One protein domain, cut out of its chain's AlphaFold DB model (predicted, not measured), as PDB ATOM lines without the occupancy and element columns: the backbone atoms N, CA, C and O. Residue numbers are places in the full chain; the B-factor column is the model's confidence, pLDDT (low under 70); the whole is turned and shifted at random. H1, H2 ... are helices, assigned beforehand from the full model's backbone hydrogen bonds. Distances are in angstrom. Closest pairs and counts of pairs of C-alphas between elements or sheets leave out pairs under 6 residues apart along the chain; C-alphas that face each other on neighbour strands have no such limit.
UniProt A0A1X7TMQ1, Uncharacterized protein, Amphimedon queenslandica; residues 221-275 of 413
ATOM      1  N   TRP A 221     176.272 228.154 230.538       81.31
ATOM      2  CA  TRP A 221     176.554 228.277 229.106       81.31
ATOM      3  C   TRP A 221     175.660 229.311 228.397       81.31
ATOM      4  O   TRP A 221     176.092 229.906 227.415       81.31
ATOM      5  N   LEU A 222     174.456 229.585 228.917       79.44
ATOM      6  CA  LEU A 222     173.557 230.633 228.409       79.44
ATOM      7  C   LEU A 222     174.044 232.049 228.754       79.44
ATOM      8  O   LEU A 222     173.612 233.026 228.147       79.44
ATOM      9  N   LEU A 223     174.930 232.162 229.747       76.25
ATOM     10  CA  LEU A 223     175.503 233.422 230.218       76.25
ATOM     11  C   LEU A 223     176.906 233.671 229.649       76.25
ATOM     12  O   LEU A 223     177.461 234.753 229.846       76.25
ATOM     13  N   ALA A 224     177.483 232.686 228.958       74.25
ATOM     14  CA  ALA A 224     178.811 232.791 228.381       74.25
ATOM     15  C   ALA A 224     178.867 233.915 227.334       74.25
ATOM     16  O   ALA A 224     177.988 234.049 226.482       74.25
ATOM     17  N   LEU A 225     179.926 234.728 227.381       75.81
ATOM     18  CA  LEU A 225     180.154 235.767 226.379       75.81
ATOM     19  C   LEU A 225     180.492 235.119 225.032       75.81
ATOM     20  O   LEU A 225     181.557 234.523 224.873       75.81
ATOM     21  N   LEU A 226     179.602 235.287 224.054       78.31
ATOM     22  CA  LEU A 226     179.820 234.803 222.694       78.31
ATOM     23  C   LEU A 226     180.905 235.639 222.015       78.31
ATOM     24  O   LEU A 226     180.699 236.811 221.695       78.31
ATOM     25  N   SER A 227     182.063 235.022 221.788       79.19
ATOM     26  CA  SER A 227     183.191 235.653 221.103       79.19
ATOM     27  C   SER A 227     183.736 234.730 220.014       79.19
ATOM     28  O   SER A 227     184.489 233.801 220.323       79.19
ATOM     29  N   PRO A 228     183.395 234.980 218.735       79.12
ATOM     30  CA  PRO A 228     183.942 234.221 217.615       79.12
ATOM     31  C   PRO A 228     185.470 234.244 217.570       79.12
ATOM     32  O   PRO A 228     186.089 233.206 217.362       79.12
ATOM     33  N   SER A 229     186.078 235.394 217.875       82.19
ATOM     34  CA  SER A 229     187.536 235.563 217.905       82.19
ATOM     35  C   SER A 229     188.232 234.706 218.965       82.19
ATOM     36  O   SER A 229     189.403 234.384 218.806       82.19
ATOM     37  N   LEU A 230     187.528 234.343 220.042       78.12
ATOM     38  CA  LEU A 230     188.039 233.459 221.095       78.12
ATOM     39  C   LEU A 230     187.560 232.008 220.930       78.12
ATOM     40  O   LEU A 230     187.826 231.180 221.795       78.12
ATOM     41  N   GLY A 231     186.815 231.698 219.862       79.06
ATOM     42  CA  GLY A 231     186.190 230.387 219.683       79.06
ATOM     43  C   GLY A 231     185.098 230.075 220.715       79.06
ATOM     44  O   GLY A 231     184.717 228.921 220.862       79.06
ATOM     45  N   LEU A 232     184.573 231.082 221.421       78.19
ATOM     46  CA  LEU A 232     183.560 230.933 222.475       78.19
ATOM     47  C   LEU A 232     182.137 231.107 221.930       78.19
ATOM     48  O   LEU A 232     181.299 231.727 222.577       78.19
ATOM     49  N   HIS A 233     181.867 230.647 220.710       79.19
ATOM     50  CA  HIS A 233     180.559 230.802 220.076       79.19
ATOM     51  C   HIS A 233     179.995 229.454 219.646       79.19
ATOM     52  O   HIS A 233     180.739 228.556 219.258       79.19
ATOM     53  N   PHE A 234     178.672 229.340 219.693       80.12
ATOM     54  CA  PHE A 234     177.957 228.255 219.040       80.12
ATOM     55  C   PHE A 234     177.615 228.642 217.604       80.12
ATOM     56  O   PHE A 234     177.322 229.809 217.321       80.12
ATOM     57  N   HIS A 235     177.572 227.656 216.710       85.44
ATOM     58  CA  HIS A 235     176.802 227.807 215.484       85.44
ATOM     59  C   HIS A 235     175.301 227.779 215.807       85.44
ATOM     60  O   HIS A 235     174.876 227.187 216.798       85.44
ATOM     61  N   ASN A 236     174.477 228.403 214.957       84.19
ATOM     62  CA  ASN A 236     173.029 228.504 215.188       84.19
ATOM     63  C   ASN A 236     172.366 227.137 215.406       84.19
ATOM     64  O   ASN A 236     171.517 226.998 216.282       84.19
ATOM     65  N   LEU A 237     172.759 226.130 214.617       89.12
ATOM     66  CA  LEU A 237     172.222 224.779 214.745       89.12
ATOM     67  C   LEU A 237     172.611 224.156 216.090       89.12
ATOM     68  O   LEU A 237     171.729 223.686 216.797       89.12
ATOM     69  N   ASP A 238     173.887 224.241 216.476       86.88
ATOM     70  CA  ASP A 238     174.379 223.707 217.751       86.88
ATOM     71  C   ASP A 238     173.657 224.351 218.937       86.88
ATOM     72  O   ASP A 238     173.176 223.656 219.830       86.88
ATOM     73  N   PHE A 239     173.509 225.680 218.912       87.06
ATOM     74  CA  PHE A 239     172.793 226.422 219.946       87.06
ATOM     75  C   PHE A 239     171.329 225.980 220.045       87.06
ATOM     76  O   PHE A 239     170.830 225.723 221.141       87.06
ATOM     77  N   ASN A 240     170.639 225.844 218.910       87.00
ATOM     78  CA  ASN A 240     169.253 225.379 218.876       87.00
ATOM     79  C   ASN A 240     169.127 223.940 219.382       87.00
ATOM     80  O   ASN A 240     168.273 223.668 220.219       87.00
ATOM     81  N   THR A 241     170.005 223.034 218.952       90.31
ATOM     82  CA  THR A 241     170.017 221.641 219.414       90.31
ATOM     83  C   THR A 241     170.271 221.550 220.919       90.31
ATOM     84  O   THR A 241     169.550 220.834 221.615       90.31
ATOM     85  N   CYS A 242     171.233 222.311 221.451       88.75
ATOM     86  CA  CYS A 242     171.489 222.382 222.889       88.75
ATOM     87  C   CYS A 242     170.275 222.910 223.662       88.75
ATOM     88  O   CYS A 242     169.903 222.315 224.673       88.75
ATOM     89  N   GLN A 243     169.623 223.975 223.186       88.06
ATOM     90  CA  GLN A 243     168.414 224.516 223.819       88.06
ATOM     91  C   GLN A 243     167.236 223.540 223.770       88.06
ATOM     92  O   GLN A 243     166.545 223.371 224.770       88.06
ATOM     93  N   MET A 244     167.002 222.885 222.632       90.00
ATOM     94  CA  MET A 244     165.927 221.901 222.500       90.00
ATOM     95  C   MET A 244     166.144 220.736 223.466       90.00
ATOM     96  O   MET A 244     165.232 220.395 224.218       90.00
ATOM     97  N   TYR A 245     167.368 220.199 223.532       91.00
ATOM     98  CA  TYR A 245     167.717 219.149 224.490       91.00
ATOM     99  C   TYR A 245     167.522 219.611 225.942       91.00
ATOM    100  O   TYR A 245     166.901 218.911 226.742       91.00
ATOM    101  N   TRP A 246     167.991 220.823 226.260       87.81
ATOM    102  CA  TRP A 246     167.859 221.459 227.573       87.81
ATOM    103  C   TRP A 246     166.403 221.615 228.026       87.81
ATOM    104  O   TRP A 246     166.080 221.379 229.189       87.81
ATOM    105  N   LEU A 247     165.522 222.006 227.104       86.25
ATOM    106  CA  LEU A 247     164.090 222.191 227.344       86.25
ATOM    107  C   LEU A 247     163.288 220.885 227.274       86.25
ATOM    108  O   LEU A 247     162.113 220.870 227.630       86.25
ATOM    109  N   GLY A 248     163.903 219.790 226.820       88.38
ATOM    110  CA  GLY A 248     163.220 218.516 226.618       88.38
ATOM    111  C   GLY A 248     162.312 218.499 225.388       88.38
ATOM    112  O   GLY A 248     161.402 217.677 225.328       88.38
ATOM    113  N   ILE A 249     162.562 219.384 224.424       89.88
ATOM    114  CA  ILE A 249     161.885 219.416 223.127       89.88
ATOM    115  C   ILE A 249     162.483 218.306 222.242       89.88
ATOM    116  O   ILE A 249     163.710 218.189 222.181       89.88
ATOM    117  N   PRO A 250     161.661 217.499 221.540       91.56
ATOM    118  CA  PRO A 250     162.154 216.486 220.608       91.56
ATOM    119  C   PRO A 250     163.092 217.071 219.545       91.56
ATOM    120  O   PRO A 250     162.726 218.005 218.837       91.56
ATOM    121  N   LEU A 251     164.295 216.504 219.428       92.50
ATOM    122  CA  LEU A 251     165.264 216.791 218.365       92.50
ATOM    123  C   LEU A 251     164.873 216.142 217.034       92.50
ATOM    124  O   LEU A 251     165.216 216.658 215.973       92.50
ATOM    125  N   PHE A 252     164.172 215.011 217.094       92.50
ATOM    126  CA  PHE A 252     163.686 214.275 215.931       92.50
ATOM    127  C   PHE A 252     162.162 214.137 215.993       92.50
ATOM    128  O   PHE A 252     161.568 214.152 217.070       92.50
ATOM    129  N   SER A 253     161.516 213.988 214.836       92.88
ATOM    130  CA  SER A 253     160.058 213.812 214.745       92.88
ATOM    131  C   SER A 253     159.576 212.438 215.220       92.88
ATOM    132  O   SER A 253     158.403 212.271 215.536       92.88
ATOM    133  N   SER A 254     160.463 211.445 215.225       93.56
ATOM    134  CA  SER A 254     160.185 210.059 215.597       93.56
ATOM    135  C   SER A 254     161.470 209.370 216.048       93.56
ATOM    136  O   SER A 254     162.557 209.938 215.925       93.56
ATOM    137  N   ASP A 255     161.348 208.133 216.528       94.38
ATOM    138  CA  ASP A 255     162.507 207.275 216.763       94.38
ATOM    139  C   ASP A 255     163.283 207.093 215.455       94.38
ATOM    140  O   ASP A 255     162.693 206.936 214.379       94.38
ATOM    141  N   ILE A 256     164.611 207.107 215.550       95.25
ATOM    142  CA  ILE A 256     165.508 206.882 214.413       95.25
ATOM    143  C   ILE A 256     166.541 205.806 214.749       95.25
ATOM    144  O   ILE A 256     166.778 205.469 215.911       95.25
ATOM    145  N   VAL A 257     167.206 205.271 213.726       96.62
ATOM    146  CA  VAL A 257     168.394 204.431 213.913       96.62
ATOM    147  C   VAL A 257     169.621 205.330 213.887       96.62
ATOM    148  O   VAL A 257     169.823 206.085 212.938       96.62
ATOM    149  N   CYS A 258     170.453 205.256 214.926       94.81
ATOM    150  CA  CYS A 258     171.684 206.032 214.984       94.81
ATOM    151  C   CYS A 258     172.611 205.646 213.815       94.81
ATOM    152  O   CYS A 258     173.000 204.478 213.727       94.81
ATOM    153  N   PRO A 259     173.047 206.598 212.970       93.06
ATOM    154  CA  PRO A 259     173.910 206.293 211.829       93.06
ATOM    155  C   PRO A 259     175.332 205.876 212.240       93.06
ATOM    156  O   PRO A 259     176.063 205.322 211.429       93.06
ATOM    157  N   LEU A 260     175.728 206.132 213.492       94.44
ATOM    158  CA  LEU A 260     177.088 205.895 213.986       94.44
ATOM    159  C   LEU A 260     177.243 204.545 214.689       94.44
ATOM    160  O   LEU A 260     178.270 203.892 214.555       94.44
ATOM    161  N   CYS A 261     176.248 204.131 215.478       94.25
ATOM    162  CA  CYS A 261     176.321 202.876 216.235       94.25
ATOM    163  C   CYS A 261     175.148 201.924 215.982       94.25
ATOM    164  O   CYS A 261     174.975 200.983 216.754       94.25
ATOM    165  N   THR A 262     174.297 202.225 214.995       94.75
ATOM    166  CA  THR A 262     173.193 201.378 214.503       94.75
ATOM    167  C   THR A 262     172.168 200.936 215.557       94.75
ATOM    168  O   THR A 262     171.424 199.984 215.340       94.75
ATOM    169  N   ARG A 263     172.113 201.607 216.713       93.38
ATOM    170  CA  ARG A 263     171.130 201.350 217.779       93.38
ATOM    171  C   ARG A 263     169.967 202.331 217.675       93.38
ATOM    172  O   ARG A 263     170.107 203.393 217.071       93.38
ATOM    173  N   ALA A 264     168.846 201.984 218.305       93.44
ATOM    174  CA  ALA A 264     167.709 202.885 218.439       93.44
ATOM    175  C   ALA A 264     168.125 204.193 219.133       93.44
ATOM    176  O   ALA A 264     168.855 204.180 220.132       93.44
ATOM    177  N   CYS A 265     167.660 205.303 218.573       93.25
ATOM    178  CA  CYS A 265     167.868 206.656 219.050       93.25
ATOM    179  C   CYS A 265     166.501 207.292 219.283       93.25
ATOM    180  O   CYS A 265     165.690 207.388 218.362       93.25
ATOM    181  N   ASP A 266     166.263 207.700 220.523       93.06
ATOM    182  CA  ASP A 266     165.030 208.357 220.926       93.06
ATOM    183  C   ASP A 266     164.905 209.750 220.282       93.06
ATOM    184  O   ASP A 266     165.922 210.375 219.950       93.06
ATOM    185  N   PRO A 267     163.680 210.291 220.158       93.62
ATOM    186  CA  PRO A 267     163.446 211.572 219.513       93.62
ATOM    187  C   PRO A 267     163.951 212.731 220.373       93.62
ATOM    188  O   PRO A 267     164.150 213.830 219.871       93.62
ATOM    189  N   LEU A 268     164.157 212.502 221.671       91.81
ATOM    190  CA  LEU A 268     164.542 213.510 222.652       91.81
ATOM    191  C   LEU A 268     166.066 213.695 222.745       91.81
ATOM    192  O   LEU A 268     166.516 214.581 223.468       91.81
ATOM    193  N   GLY A 269     166.852 212.910 221.999       91.94
ATOM    194  CA  GLY A 269     168.298 213.070 221.861       91.94
ATOM    195  C   GLY A 269     169.147 212.399 222.940       91.94
ATOM    196  O   GLY A 269     170.361 212.616 222.966       91.94
ATOM    197  N   ASP A 270     168.566 211.585 223.821       91.00
ATOM    198  CA  ASP A 270     169.305 210.973 224.931       91.00
ATOM    199  C   ASP A 270     170.373 209.994 224.424       91.00
ATOM    200  O   ASP A 270     171.519 210.000 224.894       91.00
ATOM    201  N   HIS A 271     170.038 209.209 223.397       91.62
ATOM    202  CA  HIS A 271     170.994 208.379 222.680       91.62
ATOM    203  C   HIS A 271     172.103 209.218 222.045       91.62
ATOM    204  O   HIS A 271     173.270 208.872 222.207       91.62
ATOM    205  N   SER A 272     171.773 210.308 221.344       90.50
ATOM    206  CA  SER A 272     172.756 211.161 220.660       90.50
ATOM    207  C   SER A 272     173.820 211.671 221.631       90.50
ATOM    208  O   SER A 272     175.017 211.569 221.370       90.50
ATOM    209  N   VAL A 273     173.401 212.115 222.818       89.38
ATOM    210  CA  VAL A 273     174.307 212.584 223.874       89.38
ATOM    211  C   VAL A 273     175.152 211.449 224.465       89.38
ATOM    212  O   VAL A 273     176.297 211.675 224.868       89.38
ATOM    213  N   ALA A 274     174.624 210.228 224.524       88.50
ATOM    214  CA  ALA A 274     175.294 209.058 225.091       88.50
ATOM    215  C   ALA A 274     175.927 208.128 224.038       88.50
ATOM    216  O   ALA A 274     176.434 207.057 224.400       88.50
ATOM    217  N   CYS A 275     175.933 208.502 222.760       90.62
ATOM    218  CA  CYS A 275     176.419 207.635 221.697       90.62
ATOM    219  C   CYS A 275     177.939 207.446 221.809       90.62
ATOM    220  O   CYS A 275     178.683 208.360 222.162       90.62
TER     221      CYS A 275
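AT A GLANCE: This is residues 221 to 275 of the 413 residues of an uncharacterized protein of Amphimedon queenslandica (UniProt A0A1X7TMQ1). Little regular structure is here: one helix, H1, forms the middle of an elongated, loose chain, with a loop of residues 221 to 235 at one end. At the other end, residues 248 to 269 make a long loop that folds back on itself, and the short helix H2 follows it. The printed part has 55 residues, with two named helices, H1 then H2, and no named strand; the class is all helix, though named elements hold only 17 residues. The radius of gyration of the C-alphas is 13.5 A, and the spans are 38 by 22 by 16 A.

HOW THE PARTS SIT: Look from H1, residues 236 to 247, to H2, residues 270 to 274: they are only just apart, closest 8.3 A. Between them, residues 256 to 257 pair antiparallel with residues 264 to 265. In H1 and H2 every O i to N i+4 pair is within hydrogen-bond range.

IN THESE COORDINATES: Find C-alpha 236 at (173.029, 228.504, 215.188); from there H1 runs 16.4 A to C-alpha 247. H2 ends at C-alpha 274, (175.294, 209.058, 225.091).

THE WHOLE: The C-alphas of Ser 229 and Ala 264, the two farthest apart, are 38.2 A apart. The printed part has no cut, the 22-residue link from H1 to H2 is long, and no printed residue is under 70 in pLDDT.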